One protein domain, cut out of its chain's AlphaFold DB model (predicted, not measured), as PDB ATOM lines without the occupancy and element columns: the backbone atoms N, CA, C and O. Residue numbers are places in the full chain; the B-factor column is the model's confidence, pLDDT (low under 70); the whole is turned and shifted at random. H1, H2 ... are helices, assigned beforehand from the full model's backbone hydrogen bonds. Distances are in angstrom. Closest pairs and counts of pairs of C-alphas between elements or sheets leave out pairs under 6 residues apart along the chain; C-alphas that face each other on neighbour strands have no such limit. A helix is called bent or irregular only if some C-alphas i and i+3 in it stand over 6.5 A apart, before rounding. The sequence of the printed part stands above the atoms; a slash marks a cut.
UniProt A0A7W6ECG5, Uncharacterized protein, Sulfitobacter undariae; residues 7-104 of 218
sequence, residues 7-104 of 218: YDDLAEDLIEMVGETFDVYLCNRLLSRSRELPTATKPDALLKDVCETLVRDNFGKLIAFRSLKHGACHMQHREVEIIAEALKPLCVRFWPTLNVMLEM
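What this domain is: This is residues 7 to 104 of the 218 residues of an uncharacterized protein of Sulfitobacter undariae (UniProt A0A7W6ECG5). Three sharply bent helices make an elongated body, in which arms H2a and H3a cross and pack on each other in the middle. H1a packs on H3a and H2b toward the end where H2b lies; H1b packs on H2a, and H3b packs on H1b toward the other end. The printed part has 98 residues with three named helices, in the order H1, H2, H3, and no named strand; the class is all helix, and the helix packing is mostly crossed. The whole is compact, with a radius of gyration of the C-alphas of 13.8 A, and spans 44 by 26 by 19 A.

How they stand to each other: By its hydrogen bonds each helix was assigned as one helix, but each is bent. H1, residues 7 to 33, has arms H1a, 7 to 17, and H1b, 20 to 33, about perpendicular at 76 degrees; C-alphas 17 and 20 are 9.1 A apart. H2, residues 43 to 70, has arms H2a, 43 to 57, and H2b, 60 to 70, about perpendicular at 74 degrees; C-alphas 57 and 60 are 7.8 A apart. H3, residues 77 to 103, has arms H3a, 77 to 93, and H3b, 96 to 103, about perpendicular at 89 degrees; C-alphas 93 and 96 are 7.0 A apart. H1a touches H3a, about perpendicular at 74 degrees; their closest C-alphas, of Ala 11 and Leu 87, are 5.0 A apart. H1a touches H2b, closest at the C-alphas of Leu 14 and Leu 62, 6.1 A. H1b touches H2a at a steep tilt of 61 degrees, opposite ways, closest at the C-alphas of Leu 30 and Val 50, 6.3 A. H1b touches H3b with residues 27 to 31 alone, at a shallow tilt of 25 degrees, the same way, closest at the C-alphas of Cys 27 and Leu 98, 6.3 A. H2a touches H3a at a steep tilt of 52 degrees, opposite ways, closest at the C-alphas of Glu 52 and Ala 84, 5.0 A. H2b and H3b are apart. Every O i to N i+4 pair is within hydrogen-bond range in H1a, H2a, H2b and H3b, against 9 of 10 in H1b and 8 of 13 in H3a.

Where its parts are: H1a begins at C-alpha 7, (6.685, 19.227, -100.520). H1b is 21.7 A long, H2a 21.1 A and H3a 26.4 A. H1b is irregular, with C-alphas 20 and 23 7.4 A apart, and so is H3a, with C-alphas 78 and 81 6.9 A apart; H3a also has a kink of 36 degrees near residue 86. H3b ends at C-alpha 103, (30.431, 22.688, -80.539).

The domain as a whole: The two C-alphas farthest apart, of Ala 72 and Met 104, are 45.1 A apart. The printed part has no cut, and both links are short. Mean pLDDT of the printed part is 72.4; residues 20 to 46 and 91 to 104 are under 70.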
ATOM      1  N   TYR A   7       5.738  19.812-101.466       83.69
ATOM      2  CA  TYR A   7       6.685  19.227-100.520       83.69
ATOM      3  C   TYR A   7       7.053  20.154 -99.354       83.69
ATOM      4  O   TYR A   7       7.326  19.656 -98.266       83.69
ATOM      5  N   ASP A   8       6.998  21.475 -99.542       82.56
ATOM      6  CA  ASP A   8       7.200  22.438 -98.453       82.56
ATOM      7  C   ASP A   8       6.007  22.384 -97.490       82.56
ATOM      8  O   ASP A   8       6.198  22.313 -96.279       82.56
ATOM      9  N   ASP A   9       4.780  22.308 -98.020       84.62
ATOM     10  CA  ASP A   9       3.572  22.136 -97.200       84.62
ATOM     11  C   ASP A   9       3.577  20.776 -96.472       84.62
ATOM     12  O   ASP A   9       3.146  20.678 -95.329       84.62
ATOM     13  N   LEU A  10       4.100  19.715 -97.103       86.19
ATOM     14  CA  LEU A  10       4.296  18.411 -96.452       86.19
ATOM     15  C   LEU A  10       5.322  18.467 -95.311       86.19
ATOM     16  O   LEU A  10       5.147  17.794 -94.294       86.19
ATOM     17  N   ALA A  11       6.389  19.249 -95.469       84.94
ATOM     18  CA  ALA A  11       7.378  19.454 -94.421       84.94
ATOM     19  C   ALA A  11       6.821  20.312 -93.268       84.94
ATOM     20  O   ALA A  11       7.096  20.013 -92.106       84.94
ATOM     21  N   GLU A  12       6.002  21.328 -93.565       86.62
ATOM     22  CA  GLU A  12       5.268  22.109 -92.555       86.62
ATOM     23  C   GLU A  12       4.267  21.226 -91.784       86.62
ATOM     24  O   GLU A  12       4.281  21.239 -90.553       86.62
ATOM     25  N   ASP A  13       3.483  20.389 -92.475       87.19
ATOM     26  CA  ASP A  13       2.548  19.439 -91.849       87.19
ATOM     27  C   ASP A  13       3.270  18.429 -90.942       87.19
ATOM     28  O   ASP A  13       2.758  18.070 -89.884       87.19
ATOM     29  N   LEU A  14       4.470  17.974 -91.318       86.69
ATOM     30  CA  LEU A  14       5.280  17.090 -90.476       86.69
ATOM     31  C   LEU A  14       5.694  17.782 -89.170       86.69
ATOM     32  O   LEU A  14       5.628  17.165 -88.107       86.69
ATOM     33  N   ILE A  15       6.114  19.049 -89.239       83.62
ATOM     34  CA  ILE A  15       6.473  19.838 -88.052       83.62
ATOM     35  C   ILE A  15       5.240  20.046 -87.172       83.62
ATOM     36  O   ILE A  15       5.315  19.836 -85.965       83.62
ATOM     37  N   GLU A  16       4.105  20.412 -87.768       87.25
ATOM     38  CA  GLU A  16       2.841  20.622 -87.057       87.25
ATOM     39  C   GLU A  16       2.352  19.340 -86.372       87.25
ATOM     40  O   GLU A  16       1.944  19.369 -85.215       87.25
ATOM     41  N   MET A  17       2.468  18.200 -87.054       87.06
ATOM     42  CA  MET A  17       2.090  16.891 -86.529       87.06
ATOM     43  C   MET A  17       2.958  16.464 -85.334       87.06
ATOM     44  O   MET A  17       2.452  15.847 -84.397       87.06
ATOM     45  N   VAL A  18       4.262  16.761 -85.353       79.00
ATOM     46  CA  VAL A  18       5.158  16.510 -84.205       79.00
ATOM     47  C   VAL A  18       4.937  17.549 -83.092       79.00
ATOM     48  O   VAL A  18       5.153  17.261 -81.912       79.00
ATOM     49  N   GLY A  19       4.456  18.737 -83.455       74.06
ATOM     50  CA  GLY A  19       4.046  19.790 -82.539       74.06
ATOM     51  C   GLY A  19       5.219  20.504 -81.873       74.06
ATOM     52  O   GLY A  19       6.338  20.548 -82.388       74.06
ATOM     53  N   GLU A  20       4.960  21.061 -80.691       63.53
ATOM     54  CA  GLU A  20       5.889  21.929 -79.947       63.53
ATOM     55  C   GLU A  20       7.209  21.253 -79.550       63.53
ATOM     56  O   GLU A  20       8.148  21.932 -79.159       63.53
ATOM     57  N   THR A  21       7.302  19.926 -79.672       64.56
ATOM     58  CA  THR A  21       8.497  19.145 -79.311       64.56
ATOM     59  C   THR A  21       9.405  18.818 -80.498       64.56
ATOM     60  O   THR A  21      10.403  18.107 -80.339       64.56
ATOM     61  N   PHE A  22       9.075  19.304 -81.701       69.50
ATOM     62  CA  PHE A  22       9.821  18.999 -82.923       69.50
ATOM     63  C   PHE A  22      11.305  19.368 -82.822       69.50
ATOM     64  O   PHE A  22      12.163  18.599 -83.252       69.50
ATOM     65  N   ASP A  23      11.618  20.513 -82.223       61.56
ATOM     66  CA  ASP A  23      12.980  21.006 -82.025       61.56
ATOM     67  C   ASP A  23      13.795  20.102 -81.083       61.56
ATOM     68  O   ASP A  23      14.911  19.704 -81.425       61.56
ATOM     69  N   VAL A  24      13.220  19.700 -79.948       59.00
ATOM     70  CA  VAL A  24      13.823  18.772 -78.982       59.00
ATOM     71  C   VAL A  24      14.044  17.402 -79.622       59.00
ATOM     72  O   VAL A  24      15.107  16.795 -79.469       59.00
ATOM     73  N   TYR A  25      13.059  16.914 -80.374       65.62
ATOM     74  CA  TYR A  25      13.131  15.620 -81.045       65.62
ATOM     75  C   TYR A  25      14.199  15.603 -82.150       65.62
ATOM     76  O   TYR A  25      15.008  14.671 -82.217       65.62
ATOM     77  N   LEU A  26      14.262  16.665 -82.958       66.56
ATOM     78  CA  LEU A  26      15.288  16.873 -83.978       66.56
ATOM     79  C   LEU A  26      16.692  16.926 -83.352       66.56
ATOM     80  O   LEU A  26      17.595  16.220 -83.810       66.56
ATOM     81  N   CYS A  27      16.867  17.694 -82.272       61.84
ATOM     82  CA  CYS A  27      18.144  17.806 -81.562       61.84
ATOM     83  C   CYS A  27      18.602  16.459 -80.988       61.84
ATOM     84  O   CYS A  27      19.757  16.077 -81.169       61.84
ATOM     85  N   ASN A  28      17.703  15.697 -80.359       62.12
ATOM     86  CA  ASN A  28      18.022  14.375 -79.817       62.12
ATOM     87  C   ASN A  28      18.469  13.387 -80.901       62.12
ATOM     88  O   ASN A  28      19.441  12.654 -80.706       62.12
ATOM     89  N   ARG A  29      17.805  13.380 -82.064       68.06
ATOM     90  CA  ARG A  29      18.178  12.506 -83.187       68.06
ATOM     91  C   ARG A  29      19.538  12.876 -83.772       68.06
ATOM     92  O   ARG A  29      20.371  11.993 -83.955       68.06
ATOM     93  N   LEU A  30      19.798  14.166 -83.981       63.91
ATOM     94  CA  LEU A  30      21.100  14.668 -84.438       63.91
ATOM     95  C   LEU A  30      22.222  14.339 -83.449       63.91
ATOM     96  O   LEU A  30      23.300  13.924 -83.862       63.91
ATOM     97  N   LEU A  31      21.952  14.438 -82.147       59.97
ATOM     98  CA  LEU A  31      22.892  14.099 -81.080       59.97
ATOM     99  C   LEU A  31      23.164  12.604 -80.925       59.97
ATOM    100  O   LEU A  31      24.255  12.234 -80.482       59.97
ATOM    101  N   SER A  32      22.172  11.756 -81.194       63.88
ATOM    102  CA  SER A  32      22.354  10.305 -81.213       63.88
ATOM    103  C   SER A  32      23.170   9.910 -82.437       63.88
ATOM    104  O   SER A  32      24.173   9.215 -82.313       63.88
ATOM    105  N   ARG A  33      22.789  10.428 -83.611       63.56
ATOM    106  CA  ARG A  33      23.391  10.049 -84.887       63.56
ATOM    107  C   ARG A  33      24.804  10.596 -85.080       63.56
ATOM    108  O   ARG A  33      25.633   9.930 -85.689       63.56
ATOM    109  N   SER A  34      25.122  11.753 -84.497       58.62
ATOM    110  CA  SER A  34      26.483  12.305 -84.517       58.62
ATOM    111  C   SER A  34      27.514  11.427 -83.801       58.62
ATOM    112  O   SER A  34      28.684  11.479 -84.158       58.62
ATOM    113  N   ARG A  35      27.100  10.591 -82.834       56.81
ATOM    114  CA  ARG A  35      27.990   9.625 -82.154       56.81
ATOM    115  C   ARG A  35      28.380   8.445 -83.042       56.81
ATOM    116  O   ARG A  35      29.381   7.790 -82.778       56.81
ATOM    117  N   GLU A  36      27.564   8.156 -84.047       55.66
ATOM    118  CA  GLU A  36      27.695   6.987 -84.921       55.66
ATOM    119  C   GLU A  36      28.394   7.326 -86.242       55.66
ATOM    120  O   GLU A  36      28.790   6.427 -86.984       55.66
ATOM    121  N   LEU A  37      28.548   8.617 -86.552       47.75
ATOM    122  CA  LEU A  37      29.174   9.085 -87.779       47.75
ATOM    123  C   LEU A  37      30.666   9.375 -87.561       47.75
ATOM    124  O   LEU A  37      31.035   9.993 -86.562       47.75
ATOM    125  N   PRO A  38      31.543   8.994 -88.511       45.56
ATOM    126  CA  PRO A  38      32.945   9.388 -88.482       45.56
ATOM    127  C   PRO A  38      33.070  10.913 -88.393       45.56
ATOM    128  O   PRO A  38      32.353  11.633 -89.094       45.56
ATOM    129  N   THR A  39      34.034  11.402 -87.610       44.47
ATOM    130  CA  THR A  39      34.349  12.826 -87.367       44.47
ATOM    131  C   THR A  39      34.550  13.666 -88.640       44.47
ATOM    132  O   THR A  39      34.526  14.889 -88.579       44.47
ATOM    133  N   ALA A  40      34.723  13.030 -89.803       33.06
ATOM    134  CA  ALA A  40      34.882  13.665 -91.111       33.06
ATOM    135  C   ALA A  40      33.562  13.895 -91.884       33.06
ATOM    136  O   ALA A  40      33.582  14.426 -92.998       33.06
ATOM    137  N   THR A  41      32.412  13.480 -91.345       43.75
ATOM    138  CA  THR A  41      31.127  13.598 -92.047       43.75
ATOM    139  C   THR A  41      30.666  15.056 -92.054       43.75
ATOM    140  O   THR A  41      30.499  15.668 -91.001       43.75
ATOM    141  N   LYS A  42      30.464  15.633 -93.247       54.19
ATOM    142  CA  LYS A  42      30.034  17.033 -93.388       54.19
ATOM    143  C   LYS A  42      28.688  17.247 -92.672       54.19
ATOM    144  O   LYS A  42      27.799  16.411 -92.835       54.19
ATOM    145  N   PRO A  43      28.485  18.369 -91.957       56.75
ATOM    146  CA  PRO A  43      27.266  18.595 -91.174       56.75
ATOM    147  C   PRO A  43      25.957  18.515 -91.979       56.75
ATOM    148  O   PRO A  43      24.933  18.080 -91.461       56.75
ATOM    149  N   ASP A  44      26.004  18.857 -93.268       63.72
ATOM    150  CA  ASP A  44      24.872  18.723 -94.196       63.72
ATOM    151  C   ASP A  44      24.457  17.258 -94.437       63.72
ATOM    152  O   ASP A  44      23.271  16.948 -94.526       63.72
ATOM    153  N   ALA A  45      25.418  16.328 -94.465       64.94
ATOM    154  CA  ALA A  45      25.136  14.902 -94.621       64.94
ATOM    155  C   ALA A  45      24.494  14.304 -93.356       64.94
ATOM    156  O   ALA A  45      23.571  13.503 -93.467       64.94
ATOM    157  N   LEU A  46      24.919  14.745 -92.163       69.31
ATOM    158  CA  LEU A  46      24.268  14.394 -90.894       69.31
ATOM    159  C   LEU A  46      22.826  14.929 -90.846       69.31
ATOM    160  O   LEU A  46      21.909  14.199 -90.474       69.31
ATOM    161  N   LEU A  47      22.618  16.191 -91.236       72.06
ATOM    162  CA  LEU A  47      21.284  16.789 -91.269       72.06
ATOM    163  C   LEU A  47      20.368  16.064 -92.259       72.06
ATOM    164  O   LEU A  47      19.217  15.783 -91.934       72.06
ATOM    165  N   LYS A  48      20.884  15.722 -93.443       78.38
ATOM    166  CA  LYS A  48      20.158  14.939 -94.446       78.38
ATOM    167  C   LYS A  48      19.701  13.589 -93.895       78.38
ATOM    168  O   LYS A  48      18.510  13.301 -93.949       78.38
ATOM    169  N   ASP A  49      20.619  12.814 -93.322       78.69
ATOM    170  CA  ASP A  49      20.335  11.479 -92.783       78.69
ATOM    171  C   ASP A  49      19.278  11.520 -91.664       78.69
ATOM    172  O   ASP A  49      18.343  10.712 -91.627       78.69
ATOM    173  N   VAL A  50      19.360  12.517 -90.776       80.19
ATOM    174  CA  VAL A  50      18.370  12.683 -89.707       80.19
ATOM    175  C   VAL A  50      17.017  13.141 -90.240       80.19
ATOM    176  O   VAL A  50      16.005  12.592 -89.810       80.19
ATOM    177  N   CYS A  51      16.966  14.093 -91.175       83.69
ATOM    178  CA  CYS A  51      15.708  14.510 -91.794       83.69
ATOM    179  C   CYS A  51      15.029  13.339 -92.519       83.69
ATOM    180  O   CYS A  51      13.835  13.120 -92.330       83.69
ATOM    181  N   GLU A  52      15.780  12.547 -93.288       88.31
ATOM    182  CA  GLU A  52      15.251  11.358 -93.967       88.31
ATOM    183  C   GLU A  52      14.705  10.331 -92.979       88.31
ATOM    184  O   GLU A  52      13.593   9.833 -93.156       88.31
ATOM    185  N   THR A  53      15.446  10.044 -91.908       86.94
ATOM    186  CA  THR A  53      15.006   9.106 -90.869       86.94
ATOM    187  C   THR A  53      13.766   9.623 -90.141       86.94
ATOM    188  O   THR A  53      12.831   8.867 -89.896       86.94
ATOM    189  N   LEU A  54      13.708  10.923 -89.845       86.44
ATOM    190  CA  LEU A  54      12.576  11.549 -89.166       86.44
ATOM    191  C   LEU A  54      11.305  11.489 -90.019       86.44
ATOM    192  O   LEU A  54      10.246  11.142 -89.497       86.44
ATOM    193  N   VAL A  55      11.408  11.775 -91.320       88.62
ATOM    194  CA  VAL A  55      10.293  11.637 -92.268       88.62
ATOM    195  C   VAL A  55       9.880  10.171 -92.397       88.62
ATOM    196  O   VAL A  55       8.689   9.874 -92.342       88.62
ATOM    197  N   ARG A  56      10.840   9.248 -92.525       91.19
ATOM    198  CA  ARG A  56      10.584   7.807 -92.669       91.19
ATOM    199  C   ARG A  56       9.836   7.233 -91.465       91.19
ATOM    200  O   ARG A  56       8.793   6.609 -91.650       91.19
ATOM    201  N   ASP A  57      10.318   7.502 -90.252       88.56
ATOM    202  CA  ASP A  57       9.733   7.016 -88.992       88.56
ATOM    203  C   ASP A  57       8.310   7.555 -88.765       88.56
ATOM    204  O   ASP A  57       7.477   6.910 -88.125       88.56
ATOM    205  N   ASN A  58       8.016   8.742 -89.298       87.00
ATOM    206  CA  ASN A  58       6.726   9.409 -89.141       87.00
ATOM    207  C   ASN A  58       5.824   9.313 -90.378       87.00
ATOM    208  O   ASN A  58       4.714   9.840 -90.355       87.00
ATOM    209  N   PHE A  59       6.244   8.611 -91.434       89.69
ATOM    210  CA  PHE A  59       5.576   8.639 -92.737       89.69
ATOM    211  C   PHE A  59       4.106   8.199 -92.665       89.69
ATOM    212  O   PHE A  59       3.222   8.866 -93.198       89.69
ATOM    213  N   GLY A  60       3.819   7.116 -91.935       88.12
ATOM    214  CA  GLY A  60       2.444   6.641 -91.742       88.12
ATOM    215  C   GLY A  60       1.566   7.624 -90.957       88.12
ATOM    216  O   GLY A  60       0.390   7.793 -91.277       88.12
ATOM    217  N   LYS A  61       2.142   8.318 -89.965       89.75
ATOM    218  CA  LYS A  61       1.431   9.340 -89.181       89.75
ATOM    219  C   LYS A  61       1.152  10.584 -90.021       89.75
ATOM    220  O   LYS A  61       0.052  11.117 -89.945       89.75
ATOM    221  N   LEU A  62       2.102  10.981 -90.866       88.50
ATOM    222  CA  LEU A  62       1.955  12.107 -91.784       88.50
ATOM    223  C   LEU A  62       0.813  11.870 -92.785       88.50
ATOM    224  O   LEU A  62      -0.016  12.755 -92.983       88.50
ATOM    225  N   ILE A  63       0.704  10.659 -93.348       89.25
ATOM    226  CA  ILE A  63      -0.414  10.285 -94.233       89.25
ATOM    227  C   ILE A  63      -1.756  10.399 -93.504       89.25
ATOM    228  O   ILE A  63      -2.707  10.966 -94.049       89.25
ATOM    229  N   ALA A  64      -1.842   9.868 -92.281       88.31
ATOM    230  CA  ALA A  64      -3.065   9.912 -91.482       88.31
ATOM    231  C   ALA A  64      -3.455  11.357 -91.127       88.31
ATOM    232  O   ALA A  64      -4.601  11.753 -91.330       88.31
ATOM    233  N   PHE A  65      -2.488  12.159 -90.673       89.81
ATOM    234  CA  PHE A  65      -2.668  13.571 -90.343       89.81
ATOM    235  C   PHE A  65      -3.177  14.375 -91.542       89.81
ATOM    236  O   PHE A  65      -4.187  15.072 -91.455       89.81
ATOM    237  N   ARG A  66      -2.536  14.213 -92.702       86.38
ATOM    238  CA  ARG A  66      -2.921  14.922 -93.924       86.38
ATOM    239  C   ARG A  66      -4.280  14.468 -94.448       86.38
ATOM    240  O   ARG A  66      -5.059  15.301 -94.903       86.38
ATOM    241  N   SER A  67      -4.593  13.178 -94.318       87.75
ATOM    242  CA  SER A  67      -5.910  12.638 -94.678       87.75
ATOM    243  C   SER A  67      -7.037  13.238 -93.837       87.75
ATOM    244  O   SER A  67      -8.112  13.520 -94.361       87.75
ATOM    245  N   LEU A  68      -6.775  13.482 -92.551       87.38
ATOM    246  CA  LEU A  68      -7.708  14.151 -91.643       87.38
ATOM    247  C   LEU A  68      -7.864  15.644 -91.967       87.38
ATOM    248  O   LEU A  68      -8.978  16.161 -91.932       87.38
ATOM    249  N   LYS A  69      -6.765  16.336 -92.292       86.31
ATOM    250  CA  LYS A  69      -6.740  17.795 -92.497       86.31
ATOM    251  C   LYS A  69      -7.232  18.229 -93.884       86.31
ATOM    252  O   LYS A  69      -7.880  19.265 -94.010       86.31
ATOM    253  N   HIS A  70      -6.932  17.450 -94.923       83.38
ATOM    254  CA  HIS A  70      -7.130  17.840 -96.324       83.38
ATOM    255  C   HIS A  70      -7.933  16.829 -97.160       83.38
ATOM    256  O   HIS A  70      -8.172  17.075 -98.343       83.38
ATOM    257  N   GLY A  71      -8.384  15.717 -96.570       81.88
ATOM    258  CA  GLY A  71      -9.062  14.632 -97.286       81.88
ATOM    259  C   GLY A  71      -8.088  13.613 -97.887       81.88
ATOM    260  O   GLY A  71      -6.886  13.676 -97.651       81.88
ATOM    261  N   ALA A  72      -8.611  12.639 -98.642       79.81
ATOM    262  CA  ALA A  72      -7.852  11.471 -99.104       79.81
ATOM    263  C   ALA A  72      -6.495  11.844 -99.731       79.81
ATOM    264  O   ALA A  72      -6.431  12.525-100.756       79.81
ATOM    265  N   CYS A  73      -5.407  11.370 -99.114       79.00
ATOM    266  CA  CYS A  73      -4.045  11.663 -99.537       79.00
ATOM    267  C   CYS A  73      -3.306  10.376 -99.922       79.00
ATOM    268  O   CYS A  73      -3.272   9.407 -99.161       79.00
ATOM    269  N   HIS A  74      -2.698  10.371-101.108       79.38
ATOM    270  CA  HIS A  74      -1.930   9.243-101.626       79.38
ATOM    271  C   HIS A  74      -0.453   9.609-101.681       79.38
ATOM    272  O   HIS A  74       0.026  10.110-102.694       79.38
ATOM    273  N   MET A  75       0.255   9.353-100.583       84.31
ATOM    274  CA  MET A  75       1.709   9.489-100.530       84.31
ATOM    275  C   MET A  75       2.372   8.121-100.676       84.31
ATOM    276  O   MET A  75       1.857   7.102-100.209       84.31
ATOM    277  N   GLN A  76       3.535   8.094-101.309       86.62
ATOM    278  CA  GLN A  76       4.330   6.905-101.572       86.62
ATOM    279  C   GLN A  76       5.680   6.999-100.873       86.62
ATOM    280  O   GLN A  76       6.292   8.058-100.806       86.62
ATOM    281  N   HIS A  77       6.203   5.866-100.406       85.00
ATOM    282  CA  HIS A  77       7.438   5.849 -99.615       85.00
ATOM    283  C   HIS A  77       8.667   6.406-100.364       85.00
ATOM    284  O   HIS A  77       9.594   6.911 -99.744       85.00
ATOM    285  N   ARG A  78       8.644   6.393-101.704       86.06
ATOM    286  CA  ARG A  78       9.665   7.036-102.553       86.06
ATOM    287  C   ARG A  78       9.746   8.561-102.393       86.06
ATOM    288  O   ARG A  78      10.728   9.159-102.805       86.06
ATOM    289  N   GLU A  79       8.724   9.191-101.819       85.06
ATOM    290  CA  GLU A  79       8.670  10.640-101.597       85.06
ATOM    291  C   GLU A  79       9.377  11.063-100.299       85.06
ATOM    292  O   GLU A  79       9.572  12.255-100.082       85.06
ATOM    293  N   VAL A  80       9.809  10.112 -99.456       88.31
ATOM    294  CA  VAL A  80      10.505  10.383 -98.184       88.31
ATOM    295  C   VAL A  80      11.728  11.279 -98.383       88.31
ATOM    296  O   VAL A  80      11.877  12.264 -97.665       88.31
ATOM    297  N   GLU A  81      12.574  10.980 -99.372       87.12
ATOM    298  CA  GLU A  81      13.781  11.771 -99.648       87.12
ATOM    299  C   GLU A  81      13.436  13.202-100.083       87.12
ATOM    300  O   GLU A  81      14.068  14.159 -99.642       87.12
ATOM    301  N   ILE A  82      12.388  13.369-100.892       87.44
ATOM    302  CA  ILE A  82      11.962  14.678-101.404       87.44
ATOM    303  C   ILE A  82      11.395  15.539-100.266       87.44
ATOM    304  O   ILE A  82      11.715  16.723-100.161       87.44
ATOM    305  N   ILE A  83      10.600  14.939 -99.376       86.69
ATOM    306  CA  ILE A  83      10.067  15.609 -98.182       86.69
ATOM    307  C   ILE A  83      11.208  15.965 -97.216       86.69
ATOM    308  O   ILE A  83      11.209  17.051 -96.641       86.69
ATOM    309  N   ALA A  84      12.206  15.093 -97.059       86.38
ATOM    310  CA  ALA A  84      13.370  15.367 -96.220       86.38
ATOM    311  C   ALA A  84      14.212  16.537 -96.751       86.38
ATOM    312  O   ALA A  84      14.645  17.379 -95.963       86.38
ATOM    313  N   GLU A  85      14.409  16.636 -98.070       85.00
ATOM    314  CA  GLU A  85      15.072  17.787 -98.700       85.00
ATOM    315  C   GLU A  85      14.280  19.090 -98.490       85.00
ATOM    316  O   GLU A  85      14.880  20.119 -98.181       85.00
ATOM    317  N   ALA A  86      12.944  19.047 -98.561       83.00
ATOM    318  CA  ALA A  86      12.085  20.196 -98.249       83.00
ATOM    319  C   ALA A  86      12.104  20.575 -96.751       83.00
ATOM    320  O   ALA A  86      11.992  21.747 -96.393       83.00
ATOM    321  N   LEU A  87      12.319  19.600 -95.861       82.25
ATOM    322  CA  LEU A  87      12.407  19.813 -94.415       82.25
ATOM    323  C   LEU A  87      13.710  20.505 -93.988       82.25
ATOM    324  O   LEU A  87      13.706  21.307 -93.053       82.25
ATOM    325  N   LYS A  88      14.832  20.238 -94.669       75.75
ATOM    326  CA  LYS A  88      16.150  20.815 -94.339       75.75
ATOM    327  C   LYS A  88      16.137  22.331 -94.102       75.75
ATOM    328  O   LYS A  88      16.572  22.729 -93.021       75.75
ATOM    329  N   PRO A  89      15.660  23.194 -95.024       72.50
ATOM    330  CA  PRO A  89      15.662  24.644 -94.809       72.50
ATOM    331  C   PRO A  89      14.826  25.069 -93.593       72.50
ATOM    332  O   PRO A  89      15.177  26.039 -92.920       72.50
ATOM    333  N   LEU A  90      13.773  24.317 -93.251       74.31
ATOM    334  CA  LEU A  90      12.965  24.545 -92.048       74.31
ATOM    335  C   LEU A  90      13.693  24.105 -90.770       74.31
ATOM    336  O   LEU A  90      13.442  24.661 -89.702       74.31
ATOM    337  N   CYS A  91      14.623  23.156 -90.872       66.00
ATOM    338  CA  CYS A  91      15.499  22.732 -89.783       66.00
ATOM    339  C   CYS A  91      16.688  23.679 -89.559       66.00
ATOM    340  O   CYS A  91      17.188  23.772 -88.438       66.00
ATOM    341  N   VAL A  92      17.114  24.436 -90.582       57.53
ATOM    342  CA  VAL A  92      18.241  25.388 -90.481       57.53
ATOM    343  C   VAL A  92      18.010  26.442 -89.390       57.53
ATOM    344  O   VAL A  92      18.961  26.881 -88.747       57.53
ATOM    345  N   ARG A  93      16.757  26.809 -89.088       56.44
ATOM    346  CA  ARG A  93      16.446  27.736 -87.979       56.44
ATOM    347  C   ARG A  93      16.837  27.198 -86.596       56.44
ATOM    348  O   ARG A  93      17.107  27.986 -85.697       56.44
ATOM    349  N   PHE A  94      16.915  25.876 -86.443       55.34
ATOM    350  CA  PHE A  94      17.349  25.192 -85.219       55.34
ATOM    351  C   PHE A  94      18.845  24.849 -85.243       55.34
ATOM    352  O   PHE A  94      19.418  24.450 -84.231       55.34
ATOM    353  N   TRP A  95      19.503  25.059 -86.386       50.19
ATOM    354  CA  TRP A  95      20.929  24.821 -86.586       50.19
ATOM    355  C   TRP A  95      21.841  25.623 -85.648       50.19
ATOM    356  O   TRP A  95      22.851  25.078 -85.222       50.19
ATOM    357  N   PRO A  96      21.525  26.873 -85.249       49.44
ATOM    358  CA  PRO A  96      22.278  27.556 -84.201       49.44
ATOM    359  C   PRO A  96      22.256  26.809 -82.864       49.44
ATOM    360  O   PRO A  96      23.311  26.633 -82.265       49.44
ATOM    361  N   THR A  97      21.085  26.335 -82.422       49.62
ATOM    362  CA  THR A  97      20.925  25.524 -81.201       49.62
ATOM    363  C   THR A  97      21.687  24.211 -81.323       49.62
ATOM    364  O   THR A  97      22.365  23.787 -80.395       49.62
ATOM    365  N   LEU A  98      21.653  23.600 -82.503       48.00
ATOM    366  CA  LEU A  98      22.369  22.366 -82.765       48.00
ATOM    367  C   LEU A  98      23.890  22.541 -82.784       48.00
ATOM    368  O   LEU A  98      24.599  21.764 -82.159       48.00
ATOM    369  N   ASN A  99      24.394  23.568 -83.469       46.19
ATOM    370  CA  ASN A  99      25.817  23.889 -83.485       46.19
ATOM    371  C   ASN A  99      26.298  24.206 -82.079       46.19
ATOM    372  O   ASN A  99      27.369  23.765 -81.720       46.19
ATOM    373  N   VAL A 100      25.500  24.879 -81.245       45.62
ATOM    374  CA  VAL A 100      25.807  25.040 -79.817       45.62
ATOM    375  C   VAL A 100      25.940  23.674 -79.127       45.62
ATOM    376  O   VAL A 100      26.920  23.446 -78.429       45.62
ATOM    377  N   MET A 101      24.996  22.751 -79.334       43.56
ATOM    378  CA  MET A 101      25.024  21.415 -78.717       43.56
ATOM    379  C   MET A 101      26.133  20.493 -79.259       43.56
ATOM    380  O   MET A 101      26.511  19.546 -78.572       43.56
ATOM    381  N   LEU A 102      26.618  20.736 -80.481       42.44
ATOM    382  CA  LEU A 102      27.684  19.973 -81.143       42.44
ATOM    383  C   LEU A 102      29.085  20.583 -80.923       42.44
ATOM    384  O   LEU A 102      30.042  19.829 -80.795       42.44
ATOM    385  N   GLU A 103      29.205  21.917 -80.855       41.56
ATOM    386  CA  GLU A 103      30.431  22.688 -80.539       41.56
ATOM    387  C   GLU A 103      30.748  22.699 -79.045       41.56
ATOM    388  O   GLU A 103      31.897  22.898 -78.649       41.56
ATOM    389  N   MET A 104      29.743  22.478 -78.193       41.22
ATOM    390  CA  MET A 104      29.988  21.979 -76.850       41.22
ATOM    391  C   MET A 104      30.599  20.585 -76.994       41.22
ATOM    392  O   MET A 104      29.894  19.578 -76.990       41.22
TER     393      MET A 104